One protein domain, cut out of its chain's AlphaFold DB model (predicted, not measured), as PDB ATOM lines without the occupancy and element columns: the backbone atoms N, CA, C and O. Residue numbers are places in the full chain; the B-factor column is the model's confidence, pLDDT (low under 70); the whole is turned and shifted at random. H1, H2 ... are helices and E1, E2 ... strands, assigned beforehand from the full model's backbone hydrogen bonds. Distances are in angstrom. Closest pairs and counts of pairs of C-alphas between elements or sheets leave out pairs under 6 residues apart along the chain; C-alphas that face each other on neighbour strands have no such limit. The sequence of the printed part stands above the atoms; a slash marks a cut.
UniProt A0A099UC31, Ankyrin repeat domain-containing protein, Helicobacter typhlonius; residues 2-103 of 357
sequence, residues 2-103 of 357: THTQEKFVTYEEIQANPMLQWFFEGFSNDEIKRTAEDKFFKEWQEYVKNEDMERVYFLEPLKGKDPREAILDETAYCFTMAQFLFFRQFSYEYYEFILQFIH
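What this domain is: This is residues 2 to 103 of the 357 residues of the protein "Ankyrin repeat domain-containing protein" of Helicobacter typhlonius (UniProt A0A099UC31). A small two-stranded sheet, E1 and E2, closes a ring of short helices that runs from E1 through H1, H2, H3, H6 and H5 back to the sheet, joined by few contacts and with no named element in its middle. Beyond the sheet, at the end away from H3 and H6, the chain loops out between E1 and E2 and holds the short helix H4. The printed part has 102 residues, with six named helices and two named strands in the order H1 H2 H3 E1 H4 E2 H5 H6; the strands are antiparallel. Under half of the residues, 45 of 102, are in named elements, and these are mostly helix. The whole is compact, with a radius of gyration of the C-alphas of 13.8 A and spans of 38 by 31 by 25 A.

How they stand to each other: E1, residues 56 to 58, and E2, residues 78 to 80, are antiparallel neighbours at 156 degrees, with N 57 and O 79 at 2.8 A and N 79 and O 57 at 3.0 A, both within hydrogen-bond range. Residues 8 to 9 make a short parallel pairing with residues 56 to 57 of E1. The closest C-alphas of E1 and H1, residues 11 to 16, are those of Phe 58 and Tyr 11, 5.1 A apart. H1 and H2, residues 18 to 24, only just touch, with 3 pairs of C-alphas within 8 A, and touch only at the corner by their link; the closest C-alphas, of Ile 14 and Leu 20, are 5.5 A apart. Their lines stand at a steep tilt of 38 degrees, only just past shallow, and run opposite ways. H2 is close to but not clearly touching H3, residues 41 to 49, about perpendicular at 73 degrees, with the closest C-alphas, of Met 19 and Trp 44, 7.0 A apart. H3 and H6, residues 92 to 98, are near each other, with 5 pairs of C-alphas within 10 A. H6 is close to but not clearly touching H5, residues 81 to 86, at a shallow tilt of 26 degrees, opposite ways; the closest C-alphas, of Ile 98 and Leu 85, are 7.6 A apart. The closest C-alphas of H5 and E1, those of Met 81 and Val 56, are 6.5 A apart. H4, residues 67 to 70, is apart from H1, H2, H3, H5 and H6. In H1, H2, H5 and H6 every O i to N i+4 pair is within hydrogen-bond range, in H3 4 of 5 are, and H4 is too short for such a pair.

Where its parts are: E1 measures 6.7 A from first to last C-alpha, and E2 7.1 A. H1 begins at C-alpha 11, (134.877, 125.439, 103.262), and is 8.6 A long; H2 is 10.0 A, H3 12.6 A, H4 4.9 A, H5 8.7 A and H6 10.0 A. H6 ends at C-alpha 98, (123.015, 143.201, 108.174).

The domain as a whole: The C-alphas of Thr 2 and Tyr 92 are the two farthest apart, 40.1 A. The printed part has no cut, and H2 to H3 is a long link of 16 residues. Mean pLDDT of the printed part is 79.6; residues 2 to 6, 26 to 32, 72 to 75 and 87 to 89 are under 70.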
ATOM      1  N   THR A   2     125.178 124.606  82.881       29.05
ATOM      2  CA  THR A   2     126.306 125.578  82.878       29.05
ATOM      3  C   THR A   2     126.169 126.708  83.922       29.05
ATOM      4  O   THR A   2     126.811 127.738  83.782       29.05
ATOM      5  N   HIS A   3     125.376 126.541  84.993       33.59
ATOM      6  CA  HIS A   3     125.288 127.508  86.120       33.59
ATOM      7  C   HIS A   3     125.568 126.852  87.487       33.59
ATOM      8  O   HIS A   3     125.161 127.317  88.542       33.59
ATOM      9  N   THR A   4     126.223 125.691  87.484       39.91
ATOM     10  CA  THR A   4     126.335 124.820  88.664       39.91
ATOM     11  C   THR A   4     127.465 125.172  89.633       39.91
ATOM     12  O   THR A   4     127.504 124.573  90.699       39.91
ATOM     13  N   GLN A   5     128.347 126.120  89.296       45.41
ATOM     14  CA  GLN A   5     129.378 126.644  90.207       45.41
ATOM     15  C   GLN A   5     128.883 127.817  91.080       45.41
ATOM     16  O   GLN A   5     129.545 128.156  92.044       45.41
ATOM     17  N   GLU A   6     127.711 128.405  90.806       57.66
ATOM     18  CA  GLU A   6     127.254 129.646  91.471       57.66
ATOM     19  C   GLU A   6     126.394 129.432  92.732       57.66
ATOM     20  O   GLU A   6     125.989 130.404  93.368       57.66
ATOM     21  N   LYS A   7     126.095 128.179  93.105       76.38
ATOM     22  CA  LYS A   7     125.141 127.860  94.189       76.38
ATOM     23  C   LYS A   7     125.767 127.392  95.504       76.38
ATOM     24  O   LYS A   7     125.057 127.324  96.505       76.38
ATOM     25  N   PHE A   8     127.058 127.076  95.513       86.06
ATOM     26  CA  PHE A   8     127.753 126.534  96.679       86.06
ATOM     27  C   PHE A   8     129.070 127.277  96.897       86.06
ATOM     28  O   PHE A   8     129.762 127.566  95.926       86.06
ATOM     29  N   VAL A   9     129.418 127.527  98.156       89.75
ATOM     30  CA  VAL A   9     130.744 127.979  98.590       89.75
ATOM     31  C   VAL A   9     131.298 126.923  99.533       89.75
ATOM     32  O   VAL A   9     130.715 126.636 100.582       89.75
ATOM     33  N   THR A  10     132.396 126.297  99.129       90.19
ATOM     34  CA  THR A  10     133.071 125.260  99.915       90.19
ATOM     35  C   THR A  10     133.804 125.857 101.111       90.19
ATOM     36  O   THR A  10     134.140 127.043 101.136       90.19
ATOM     37  N   TYR A  11     134.097 125.020 102.103       90.81
ATOM     38  CA  TYR A  11     134.877 125.439 103.262       90.81
ATOM     39  C   TYR A  11     136.243 125.995 102.855       90.81
ATOM     40  O   TYR A  11     136.671 127.021 103.373       90.81
ATOM     41  N   GLU A  12     136.909 125.368 101.887       90.50
ATOM     42  CA  GLU A  12     138.203 125.804 101.370       90.50
ATOM     43  C   GLU A  12     138.120 127.188 100.706       90.50
ATOM     44  O   GLU A  12     139.011 128.013 100.908       90.50
ATOM     45  N   GLU A  13     137.038 127.479  99.978       91.19
ATOM     46  CA  GLU A  13     136.783 128.810  99.410       91.19
ATOM     47  C   GLU A  13     136.541 129.863 100.496       91.19
ATOM     48  O   GLU A  13     137.072 130.970 100.397       91.19
ATOM     49  N   ILE A  14     135.811 129.514 101.564       91.88
ATOM     50  CA  ILE A  14     135.661 130.386 102.736       91.88
ATOM     51  C   ILE A  14     137.033 130.647 103.357       91.88
ATOM     52  O   ILE A  14     137.374 131.801 103.585       91.88
ATOM     53  N   GLN A  15     137.851 129.611 103.576       91.69
ATOM     54  CA  GLN A  15     139.182 129.764 104.175       91.69
ATOM     55  C   GLN A  15     140.173 130.539 103.288       91.69
ATOM     56  O   GLN A  15     141.132 131.123 103.790       91.69
ATOM     57  N   ALA A  16     139.959 130.574 101.974       93.62
ATOM     58  CA  ALA A  16     140.767 131.362 101.049       93.62
ATOM     59  C   ALA A  16     140.361 132.848 100.998       93.62
ATOM     60  O   ALA A  16     141.112 133.662 100.459       93.62
ATOM     61  N   ASN A  17     139.198 133.211 101.550       92.56
ATOM     62  CA  ASN A  17     138.666 134.569 101.543       92.56
ATOM     63  C   ASN A  17     138.653 135.156 102.972       92.56
ATOM     64  O   ASN A  17     137.775 134.817 103.765       92.56
ATOM     65  N   PRO A  18     139.576 136.077 103.315       92.75
ATOM     66  CA  PRO A  18     139.665 136.653 104.659       92.75
ATOM     67  C   PRO A  18     138.397 137.377 105.134       92.75
ATOM     68  O   PRO A  18     138.125 137.397 106.334       92.75
ATOM     69  N   MET A  19     137.626 137.965 104.214       91.88
ATOM     70  CA  MET A  19     136.354 138.610 104.533       91.88
ATOM     71  C   MET A  19     135.291 137.564 104.877       91.88
ATOM     72  O   MET A  19     134.633 137.699 105.905       91.88
ATOM     73  N   LEU A  20     135.168 136.483 104.098       89.69
ATOM     74  CA  LEU A  20     134.233 135.398 104.422       89.69
ATOM     75  C   LEU A  20     134.646 134.652 105.691       89.69
ATOM     76  O   LEU A  20     133.780 134.331 106.501       89.69
ATOM     77  N   GLN A  21     135.948 134.431 105.909       89.06
ATOM     78  CA  GLN A  21     136.449 133.924 107.187       89.06
ATOM     79  C   GLN A  21     135.976 134.810 108.328       89.06
ATOM     80  O   GLN A  21     135.344 134.300 109.237       89.06
ATOM     81  N   TRP A  22     136.226 136.121 108.268       88.19
ATOM     82  CA  TRP A  22     135.764 137.054 109.294       88.19
ATOM     83  C   TRP A  22     134.247 137.015 109.469       88.19
ATOM     84  O   TRP A  22     133.771 137.038 110.594       88.19
ATOM     85  N   PHE A  23     133.475 136.928 108.391       85.62
ATOM     86  CA  PHE A  23     132.022 136.938 108.488       85.62
ATOM     87  C   PHE A  23     131.473 135.677 109.180       85.62
ATOM     88  O   PHE A  23     130.658 135.787 110.096       85.62
ATOM     89  N   PHE A  24     131.970 134.498 108.792       83.69
ATOM     90  CA  PHE A  24     131.563 133.205 109.354       83.69
ATOM     91  C   PHE A  24     132.329 132.806 110.630       83.69
ATOM     92  O   PHE A  24     131.989 131.814 111.279       83.69
ATOM     93  N   GLU A  25     133.363 133.558 111.012       78.56
ATOM     94  CA  GLU A  25     134.149 133.325 112.224       78.56
ATOM     95  C   GLU A  25     133.268 133.424 113.468       78.56
ATOM     96  O   GLU A  25     132.488 134.360 113.620       78.56
ATOM     97  N   GLY A  26     133.449 132.478 114.393       66.81
ATOM     98  CA  GLY A  26     132.726 132.458 115.660       66.81
ATOM     99  C   GLY A  26     131.342 131.824 115.577       66.81
ATOM    100  O   GLY A  26     130.577 131.971 116.517       66.81
ATOM    101  N   PHE A  27     131.007 131.106 114.500       61.91
ATOM    102  CA  PHE A  27     129.697 130.464 114.333       61.91
ATOM    103  C   PHE A  27     129.261 129.550 115.499       61.91
ATOM    104  O   PHE A  27     128.069 129.356 115.727       61.91
ATOM    105  N   SER A  28     130.214 129.012 116.262       59.22
ATOM    106  CA  SER A  28     129.966 128.228 117.477       59.22
ATOM    107  C   SER A  28     129.810 129.065 118.756       59.22
ATOM    108  O   SER A  28     129.675 128.488 119.834       59.22
ATOM    109  N   ASN A  29     129.866 130.398 118.668       59.50
ATOM    110  CA  ASN A  29     129.980 131.306 119.805       59.50
ATOM    111  C   ASN A  29     128.892 132.397 119.756       59.50
ATOM    112  O   ASN A  29     128.804 133.166 118.801       59.50
ATOM    113  N   ASP A  30     128.086 132.499 120.814       55.06
ATOM    114  CA  ASP A  30     126.883 133.351 120.888       55.06
ATOM    115  C   ASP A  30     127.171 134.873 120.982       55.06
ATOM    116  O   ASP A  30     126.259 135.673 121.176       55.06
ATOM    117  N   GLU A  31     128.431 135.303 120.873       58.69
ATOM    118  CA  GLU A  31     128.865 136.678 121.180       58.69
ATOM    119  C   GLU A  31     129.315 137.492 119.959       58.69
ATOM    120  O   GLU A  31     129.914 138.559 120.116       58.69
ATOM    121  N   ILE A  32     129.054 137.029 118.732       65.00
ATOM    122  CA  ILE A  32     129.476 137.783 117.546       65.00
ATOM    123  C   ILE A  32     128.781 139.155 117.516       65.00
ATOM    124  O   ILE A  32     127.555 139.277 117.413       65.00
ATOM    125  N   LYS A  33     129.604 140.206 117.542       72.81
ATOM    126  CA  LYS A  33     129.219 141.585 117.242       72.81
ATOM    127  C   LYS A  33     129.890 141.980 115.932       72.81
ATOM    128  O   LYS A  33     131.114 141.916 115.835       72.81
ATOM    129  N   ARG A  34     129.091 142.330 114.926       83.75
ATOM    130  CA  ARG A  34     129.565 142.922 113.666       83.75
ATOM    131  C   ARG A  34     129.024 144.336 113.593       83.75
ATOM    132  O   ARG A  34     127.842 144.531 113.856       83.75
ATOM    133  N   THR A  35     129.876 145.302 113.285       82.56
ATOM    134  CA  THR A  35     129.514 146.721 113.266       82.56
ATOM    135  C   THR A  35     130.067 147.411 112.021       82.56
ATOM    136  O   THR A  35     130.877 146.855 111.275       82.56
ATOM    137  N   ALA A  36     129.612 148.636 111.753       82.44
ATOM    138  CA  ALA A  36     130.071 149.407 110.594       82.44
ATOM    139  C   ALA A  36     131.557 149.822 110.693       82.44
ATOM    140  O   ALA A  36     132.168 150.217 109.700       82.44
ATOM    141  N   GLU A  37     132.149 149.731 111.884       85.69
ATOM    142  CA  GLU A  37     133.554 150.035 112.161       85.69
ATOM    143  C   GLU A  37     134.500 148.864 111.854       85.69
ATOM    144  O   GLU A  37     135.722 149.039 111.866       85.69
ATOM    145  N   ASP A  38     133.969 147.671 111.573       86.44
ATOM    146  CA  ASP A  38     134.784 146.496 111.294       86.44
ATOM    147  C   ASP A  38     135.622 146.642 110.013       86.44
ATOM    148  O   ASP A  38     135.175 147.144 108.979       86.44
ATOM    149  N   LYS A  39     136.850 146.101 110.047       90.19
ATOM    150  CA  LYS A  39     137.837 146.216 108.952       90.19
ATOM    151  C   LYS A  39     137.335 145.723 107.588       90.19
ATOM    152  O   LYS A  39     137.778 146.233 106.564       90.19
ATOM    153  N   PHE A  40     136.434 144.741 107.580       89.94
ATOM    154  CA  PHE A  40     135.898 144.128 106.365       89.94
ATOM    155  C   PHE A  40     134.517 144.664 105.982       89.94
ATOM    156  O   PHE A  40     133.963 144.219 104.981       89.94
ATOM    157  N   PHE A  41     133.975 145.643 106.716       86.38
ATOM    158  CA  PHE A  41     132.629 146.159 106.480       86.38
ATOM    159  C   PHE A  41     132.405 146.553 105.021       86.38
ATOM    160  O   PHE A  41     131.500 146.022 104.392       86.38
ATOM    161  N   LYS A  42     133.263 147.414 104.456       87.62
ATOM    162  CA  LYS A  42     133.144 147.890 103.064       87.62
ATOM    163  C   LYS A  42     133.198 146.764 102.033       87.62
ATOM    164  O   LYS A  42     132.459 146.801 101.056       87.62
ATOM    165  N   GLU A  43     134.074 145.788 102.248       90.31
ATOM    166  CA  GLU A  43     134.203 144.627 101.365       90.31
ATOM    167  C   GLU A  43     132.941 143.763 101.426       90.31
ATOM    168  O   GLU A  43     132.395 143.391 100.389       90.31
ATOM    169  N   TRP A  44     132.414 143.547 102.632       86.94
ATOM    170  CA  TRP A  44     131.135 142.883 102.840       86.94
ATOM    171  C   TRP A  44     129.968 143.625 102.175       86.94
ATOM    172  O   TRP A  44     129.139 142.982 101.534       86.94
ATOM    173  N   GLN A  45     129.913 144.964 102.256       84.31
ATOM    174  CA  GLN A  45     128.842 145.746 101.617       84.31
ATOM    175  C   GLN A  45     128.786 145.512 100.104       84.31
ATOM    176  O   GLN A  45     127.702 145.438  99.532       84.31
ATOM    177  N   GLU A  46     129.940 145.427  99.440       86.25
ATOM    178  CA  GLU A  46     129.992 145.162  97.999       86.25
ATOM    179  C   GLU A  46     129.725 143.693  97.665       86.25
ATOM    180  O   GLU A  46     129.117 143.398  96.634       86.25
ATOM    181  N   TYR A  47     130.125 142.781  98.554       86.25
ATOM    182  CA  TYR A  47     129.846 141.357  98.417       86.25
ATOM    183  C   TYR A  47     128.338 141.084  98.428       86.25
ATOM    184  O   TYR A  47     127.788 140.579  97.451       86.25
ATOM    185  N   VAL A  48     127.647 141.502  99.493       81.94
ATOM    186  CA  VAL A  48     126.234 141.171  99.727       81.94
ATOM    187  C   VAL A  48     125.281 141.786  98.695       81.94
ATOM    188  O   VAL A  48     124.249 141.197  98.395       81.94
ATOM    189  N   LYS A  49     125.636 142.926  98.079       80.19
ATOM    190  CA  LYS A  49     124.851 143.534  96.984       80.19
ATOM    191  C   LYS A  49     124.668 142.605  95.786       80.19
ATOM    192  O   LYS A  49     123.685 142.735  95.063       80.19
ATOM    193  N   ASN A  50     125.641 141.729  95.552       81.06
ATOM    194  CA  ASN A  50     125.664 140.810  94.420       81.06
ATOM    195  C   ASN A  50     125.440 139.357  94.859       81.06
ATOM    196  O   ASN A  50     125.548 138.445  94.037       81.06
ATOM    197  N   GLU A  51     125.178 139.139  96.147       83.62
ATOM    198  CA  GLU A  51     125.107 137.811  96.729       83.62
ATOM    199  C   GLU A  51     123.711 137.208  96.585       83.62
ATOM    200  O   GLU A  51     122.694 137.882  96.762       83.62
ATOM    201  N   ASP A  52     123.664 135.911  96.288       83.38
ATOM    202  CA  ASP A  52     122.422 135.148  96.297       83.38
ATOM    203  C   ASP A  52     122.146 134.669  97.729       83.38
ATOM    204  O   ASP A  52     122.898 133.878  98.299       83.38
ATOM    205  N   MET A  53     121.040 135.136  98.310       80.69
ATOM    206  CA  MET A  53     120.616 134.777  99.667       80.69
ATOM    207  C   MET A  53     120.360 133.270  99.843       80.69
ATOM    208  O   MET A  53     120.379 132.772 100.970       80.69
ATOM    209  N   GLU A  54     120.153 132.537  98.747       79.56
ATOM    210  CA  GLU A  54     119.977 131.084  98.725       79.56
ATOM    211  C   GLU A  54     121.285 130.319  98.463       79.56
ATOM    212  O   GLU A  54     121.284 129.084  98.475       79.56
ATOM    213  N   ARG A  55     122.414 131.009  98.236       86.38
ATOM    214  CA  ARG A  55     123.713 130.349  98.076       86.38
ATOM    215  C   ARG A  55     124.082 129.626  99.367       86.38
ATOM    216  O   ARG A  55     123.984 130.198 100.453       86.38
ATOM    217  N   VAL A  56     124.505 128.368  99.244       86.56
ATOM    218  CA  VAL A  56     124.836 127.488 100.373       86.56
ATOM    219  C   VAL A  56     126.327 127.555 100.686       86.56
ATOM    220  O   VAL A  56     127.163 127.388  99.802       86.56
ATOM    221  N   TYR A  57     126.652 127.732 101.958       89.06
ATOM    222  CA  TYR A  57     128.002 127.841 102.490       89.06
ATOM    223  C   TYR A  57     128.295 126.633 103.373       89.06
ATOM    224  O   TYR A  57     127.562 126.369 104.327       89.06
ATOM    225  N   PHE A  58     129.362 125.900 103.062       88.19
ATOM    226  CA  PHE A  58     129.833 124.779 103.872       88.19
ATOM    227  C   PHE A  58     130.840 125.275 104.903       88.19
ATOM    228  O   PHE A  58     131.922 125.736 104.556       88.19
ATOM    229  N   LEU A  59     130.489 125.159 106.180       87.50
ATOM    230  CA  LEU A  59     131.307 125.646 107.293       87.50
ATOM    231  C   LEU A  59     132.283 124.581 107.819       87.50
ATOM    232  O   LEU A  59     133.048 124.851 108.741       87.50
ATOM    233  N   GLU A  60     132.303 123.403 107.191       88.44
ATOM    234  CA  GLU A  60     133.264 122.326 107.431       88.44
ATOM    235  C   GLU A  60     133.727 121.673 106.113       88.44
ATOM    236  O   GLU A  60     132.982 121.684 105.127       88.44
ATOM    237  N   PRO A  61     134.932 121.062 106.077       88.12
ATOM    238  CA  PRO A  61     135.431 120.370 104.892       88.12
ATOM    239  C   PRO A  61     134.511 119.231 104.438       88.12
ATOM    240  O   PRO A  61     134.113 118.379 105.234       88.12
ATOM    241  N   LEU A  62     134.291 119.125 103.126       84.06
ATOM    242  CA  LEU A  62     133.441 118.088 102.524       84.06
ATOM    243  C   LEU A  62     134.055 116.677 102.540       84.06
ATOM    244  O   LEU A  62     133.376 115.701 102.222       84.06
ATOM    245  N   LYS A  63     135.343 116.541 102.892       86.56
ATOM    246  CA  LYS A  63     136.081 115.259 102.966       86.56
ATOM    247  C   LYS A  63     135.931 114.391 101.702       86.56
ATOM    248  O   LYS A  63     135.863 113.168 101.785       86.56
ATOM    249  N   GLY A  64     135.880 115.030 100.531       80.19
ATOM    250  CA  GLY A  64     135.751 114.363  99.231       80.19
ATOM    251  C   GLY A  64     134.321 114.023  98.796       80.19
ATOM    252  O   GLY A  64     134.164 113.429  97.733       80.19
ATOM    253  N   LYS A  65     133.291 114.390  99.573       81.31
ATOM    254  CA  LYS A  65     131.882 114.292  99.155       81.31
ATOM    255  C   LYS A  65     131.534 115.381  98.134       81.31
ATOM    256  O   LYS A  65     132.039 116.501  98.226       81.31
ATOM    257  N   ASP A  66     130.636 115.072  97.199       82.06
ATOM    258  CA  ASP A  66     130.039 116.086  96.323       82.06
ATOM    259  C   ASP A  66     129.131 117.017  97.159       82.06
ATOM    260  O   ASP A  66     128.339 116.518  97.965       82.06
ATOM    261  N   PRO A  67     129.200 118.354  96.989       81.00
ATOM    262  CA  PRO A  67     128.340 119.295  97.711       81.00
ATOM    263  C   PRO A  67     126.842 118.952  97.657       81.00
ATOM    264  O   PRO A  67     126.130 119.147  98.637       81.00
ATOM    265  N   ARG A  68     126.345 118.409  96.536       78.69
ATOM    266  CA  ARG A  68     124.926 118.053  96.356       78.69
ATOM    267  C   ARG A  68     124.518 116.825  97.157       78.69
ATOM    268  O   ARG A  68     123.352 116.699  97.512       78.69
ATOM    269  N   GLU A  69     125.454 115.920  97.408       77.62
ATOM    270  CA  GLU A  69     125.231 114.772  98.282       77.62
ATOM    271  C   GLU A  69     125.349 115.194  99.747       77.62
ATOM    272  O   GLU A  69     124.580 114.738 100.587       77.62
ATOM    273  N   ALA A  70     126.269 116.116 100.045       79.06
ATOM    274  CA  ALA A  70     126.495 116.611 101.395       79.06
ATOM    275  C   ALA A  70     125.299 117.392 101.958       79.06
ATOM    276  O   ALA A  70     124.981 117.210 103.123       79.06
ATOM    277  N   ILE A  71     124.584 118.197 101.163       73.88
ATOM    278  CA  ILE A  71     123.382 118.904 101.660       73.88
ATOM    279  C   ILE A  71     122.233 117.969 102.076       73.88
ATOM    280  O   ILE A  71     121.312 118.405 102.761       73.88
ATOM    281  N   LEU A  72     122.249 116.708 101.632       69.94
ATOM    282  CA  LEU A  72     121.261 115.693 102.015       69.94
ATOM    283  C   LEU A  72     121.674 114.933 103.284       69.94
ATOM    284  O   LEU A  72     120.891 114.149 103.815       69.94
ATOM    285  N   ASP A  73     122.904 115.137 103.752       69.75
ATOM    286  CA  ASP A  73     123.437 114.558 104.975       69.75
ATOM    287  C   ASP A  73     123.075 115.476 106.149       69.75
ATOM    288  O   ASP A  73     123.581 116.592 106.250       69.75
ATOM    289  N   GLU A  74     122.215 115.009 107.058       61.38
ATOM    290  CA  GLU A  74     121.778 115.775 108.239       61.38
ATOM    291  C   GLU A  74     122.939 116.191 109.164       61.38
ATOM    292  O   GLU A  74     122.764 117.028 110.050       61.38
ATOM    293  N   THR A  75     124.132 115.620 108.970       65.81
ATOM    294  CA  THR A  75     125.346 115.974 109.714       65.81
ATOM    295  C   THR A  75     126.190 117.057 109.041       65.81
ATOM    296  O   THR A  75     127.154 117.530 109.645       65.81
ATOM    297  N   ALA A  76     125.861 117.471 107.812       70.31
ATOM    298  CA  ALA A  76     126.601 118.510 107.109       70.31
ATOM    299  C   ALA A  76     126.357 119.889 107.731       70.31
ATOM    300  O   ALA A  76     125.230 120.379 107.822       70.31
ATOM    301  N   TYR A  77     127.443 120.554 108.120       78.69
ATOM    302  CA  TYR A  77     127.391 121.890 108.697       78.69
ATOM    303  C   TYR A  77     127.368 122.954 107.591       78.69
ATOM    304  O   TYR A  77     128.369 123.613 107.307       78.69
ATOM    305  N   CYS A  78     126.227 123.082 106.911       82.69
ATOM    306  CA  CYS A  78     126.026 124.044 105.829       82.69
ATOM    307  C   CYS A  78     124.740 124.858 105.990       82.69
ATOM    308  O   CYS A  78     123.734 124.356 106.488       82.69
ATOM    309  N   PHE A  79     124.772 126.108 105.529       81.19
ATOM    310  CA  PHE A  79     123.648 127.040 105.608       81.19
ATOM    311  C   PHE A  79     123.566 127.866 104.335       81.19
ATOM    312  O   PHE A  79     124.585 128.229 103.753       81.19
ATOM    313  N   THR A  80     122.357 128.211 103.916       84.25
ATOM    314  CA  THR A  80     122.169 129.347 103.012       84.25
ATOM    315  C   THR A  80     122.602 130.644 103.701       84.25
ATOM    316  O   THR A  80     122.554 130.737 104.933       84.25
ATOM    317  N   MET A  81     122.981 131.664 102.927       83.69
ATOM    318  CA  MET A  81     123.248 132.996 103.481       83.69
ATOM    319  C   MET A  81     122.060 133.491 104.317       83.69
ATOM    320  O   MET A  81     122.227 133.895 105.465       83.69
ATOM    321  N   ALA A  82     120.839 133.355 103.795       80.75
ATOM    322  CA  ALA A  82     119.619 133.657 104.530       80.75
ATOM    323  C   ALA A  82     119.518 132.899 105.861       80.75
ATOM    324  O   ALA A  82     119.276 133.511 106.899       80.75
ATOM    325  N   GLN A  83     119.744 131.583 105.869       79.31
ATOM    326  CA  GLN A  83     119.686 130.811 107.110       79.31
ATOM    327  C   GLN A  83     120.675 131.316 108.162       79.31
ATOM    328  O   GLN A  83     120.327 131.398 109.340       79.31
ATOM    329  N   PHE A  84     121.892 131.655 107.736       80.00
ATOM    330  CA  PHE A  84     122.920 132.170 108.630       80.00
ATOM    331  C   PHE A  84     122.519 133.520 109.241       80.00
ATOM    332  O   PHE A  84     122.671 133.711 110.445       80.00
ATOM    333  N   LEU A  85     121.968 134.422 108.425       79.25
ATOM    334  CA  LEU A  85     121.557 135.762 108.850       79.25
ATOM    335  C   LEU A  85     120.337 135.764 109.785       79.25
ATOM    336  O   LEU A  85     120.253 136.637 110.648       79.25
ATOM    337  N   PHE A  86     119.388 134.835 109.607       73.62
ATOM    338  CA  PHE A  86     118.066 134.919 110.252       73.62
ATOM    339  C   PHE A  86     117.812 133.928 111.391       73.62
ATOM    340  O   PHE A  86     117.068 134.273 112.299       73.62
ATOM    341  N   PHE A  87     118.406 132.728 111.396       68.31
ATOM    342  CA  PHE A  87     118.091 131.694 112.405       68.31
ATOM    343  C   PHE A  87     119.094 131.635 113.566       68.31
ATOM    344  O   PHE A  87     119.325 130.577 114.172       68.31
ATOM    345  N   ARG A  88     119.770 132.749 113.850       67.38
ATOM    346  CA  ARG A  88     120.822 132.823 114.868       67.38
ATOM    347  C   ARG A  88     120.649 134.050 115.738       67.38
ATOM    348  O   ARG A  88     120.256 135.104 115.277       67.38
ATOM    349  N   GLN A  89     120.938 133.905 117.024       67.50
ATOM    350  CA  GLN A  89     120.688 134.946 118.013       67.50
ATOM    351  C   GLN A  89     121.911 135.846 118.154       67.50
ATOM    352  O   GLN A  89     122.738 135.637 119.036       67.50
ATOM    353  N   PHE A  90     122.025 136.836 117.275       75.12
ATOM    354  CA  PHE A  90     123.094 137.826 117.344       75.12
ATOM    355  C   PHE A  90     122.677 139.092 118.104       75.12
ATOM    356  O   PHE A  90     121.535 139.247 118.541       75.12
ATOM    357  N   SER A  91     123.649 139.980 118.304       82.88
ATOM    358  CA  SER A  91     123.475 141.287 118.941       82.88
ATOM    359  C   SER A  91     122.635 142.253 118.093       82.88
ATOM    360  O   SER A  91     122.504 142.075 116.881       82.88
ATOM    361  N   TYR A  92     122.097 143.311 118.710       87.50
ATOM    362  CA  TYR A  92     121.408 144.374 117.971       87.50
ATOM    363  C   TYR A  92     122.313 144.986 116.902       87.50
ATOM    364  O   TYR A  92     121.880 145.167 115.770       87.50
ATOM    365  N   GLU A  93     123.576 145.246 117.240       86.56
ATOM    366  CA  GLU A  93     124.544 145.853 116.330       86.56
ATOM    367  C   GLU A  93     124.774 144.982 115.091       86.56
ATOM    368  O   GLU A  93     124.850 145.502 113.980       86.56
ATOM    369  N   TYR A  94     124.788 143.654 115.259       85.69
ATOM    370  CA  TYR A  94     124.828 142.730 114.127       85.69
ATOM    371  C   TYR A  94     123.595 142.879 113.233       85.69
ATOM    372  O   TYR A  94     123.724 142.956 112.012       85.69
ATOM    373  N   TYR A  95     122.397 142.924 113.818       87.00
ATOM    374  CA  TYR A  95     121.174 143.061 113.035       87.00
ATOM    375  C   TYR A  95     121.080 144.408 112.328       87.00
ATOM    376  O   TYR A  95     120.740 144.462 111.148       87.00
ATOM    377  N   GLU A  96     121.445 145.487 113.010       88.56
ATOM    378  CA  GLU A  96     121.566 146.816 112.421       88.56
ATOM    379  C   GLU A  96     122.569 146.825 111.262       88.56
ATOM    380  O   GLU A  96     122.297 147.405 110.210       88.56
ATOM    381  N   PHE A  97     123.692 146.120 111.412       86.44
ATOM    382  CA  PHE A  97     124.680 145.922 110.360       86.44
ATOM    383  C   PHE A  97     124.093 145.188 109.146       86.44
ATOM    384  O   PHE A  97     124.144 145.722 108.039       86.44
ATOM    385  N   ILE A  98     123.498 144.000 109.316       85.62
ATOM    386  CA  ILE A  98     123.015 143.201 108.174       85.62
ATOM    387  C   ILE A  98     121.799 143.845 107.484       85.62
ATOM    388  O   ILE A  98     121.652 143.757 106.264       85.62
ATOM    389  N   LEU A  99     120.955 144.567 108.230       88.56
ATOM    390  CA  LEU A  99     119.762 145.244 107.708       88.56
ATOM    391  C   LEU A  99     120.080 146.484 106.859       88.56
ATOM    392  O   LEU A  99     119.178 147.057 106.240       88.56
ATOM    393  N   GLN A 100     121.345 146.902 106.773       84.44
ATOM    394  CA  GLN A 100     121.779 147.875 105.765       84.44
ATOM    395  C   GLN A 100     121.732 147.308 104.343       84.44
ATOM    396  O   GLN A 100     121.698 148.085 103.393       84.44
ATOM    397  N   PHE A 101     121.701 145.980 104.203       82.50
ATOM    398  CA  PHE A 101     121.809 145.288 102.917       82.50
ATOM    399  C   PHE A 101     120.565 144.480 102.552       82.50
ATOM    400  O   PHE A 101     120.340 144.169 101.385       82.50
ATOM    401  N   ILE A 102     119.748 144.133 103.546       83.12
ATOM    402  CA  ILE A 102     118.544 143.324 103.365       83.12
ATOM    403  C   ILE A 102     117.348 144.262 103.208       83.12
ATOM    404  O   ILE A 102     116.961 144.963 104.144       83.12
ATOM    405  N   HIS A 103     116.758 144.263 102.013       82.75
ATOM    406  CA  HIS A 103     115.606 145.108 101.673       82.75
ATOM    407  C   HIS A 103     114.362 144.315 101.254       82.75
ATOM    408  O   HIS A 103     113.277 144.887 101.162       82.75
TER     409      HIS A 103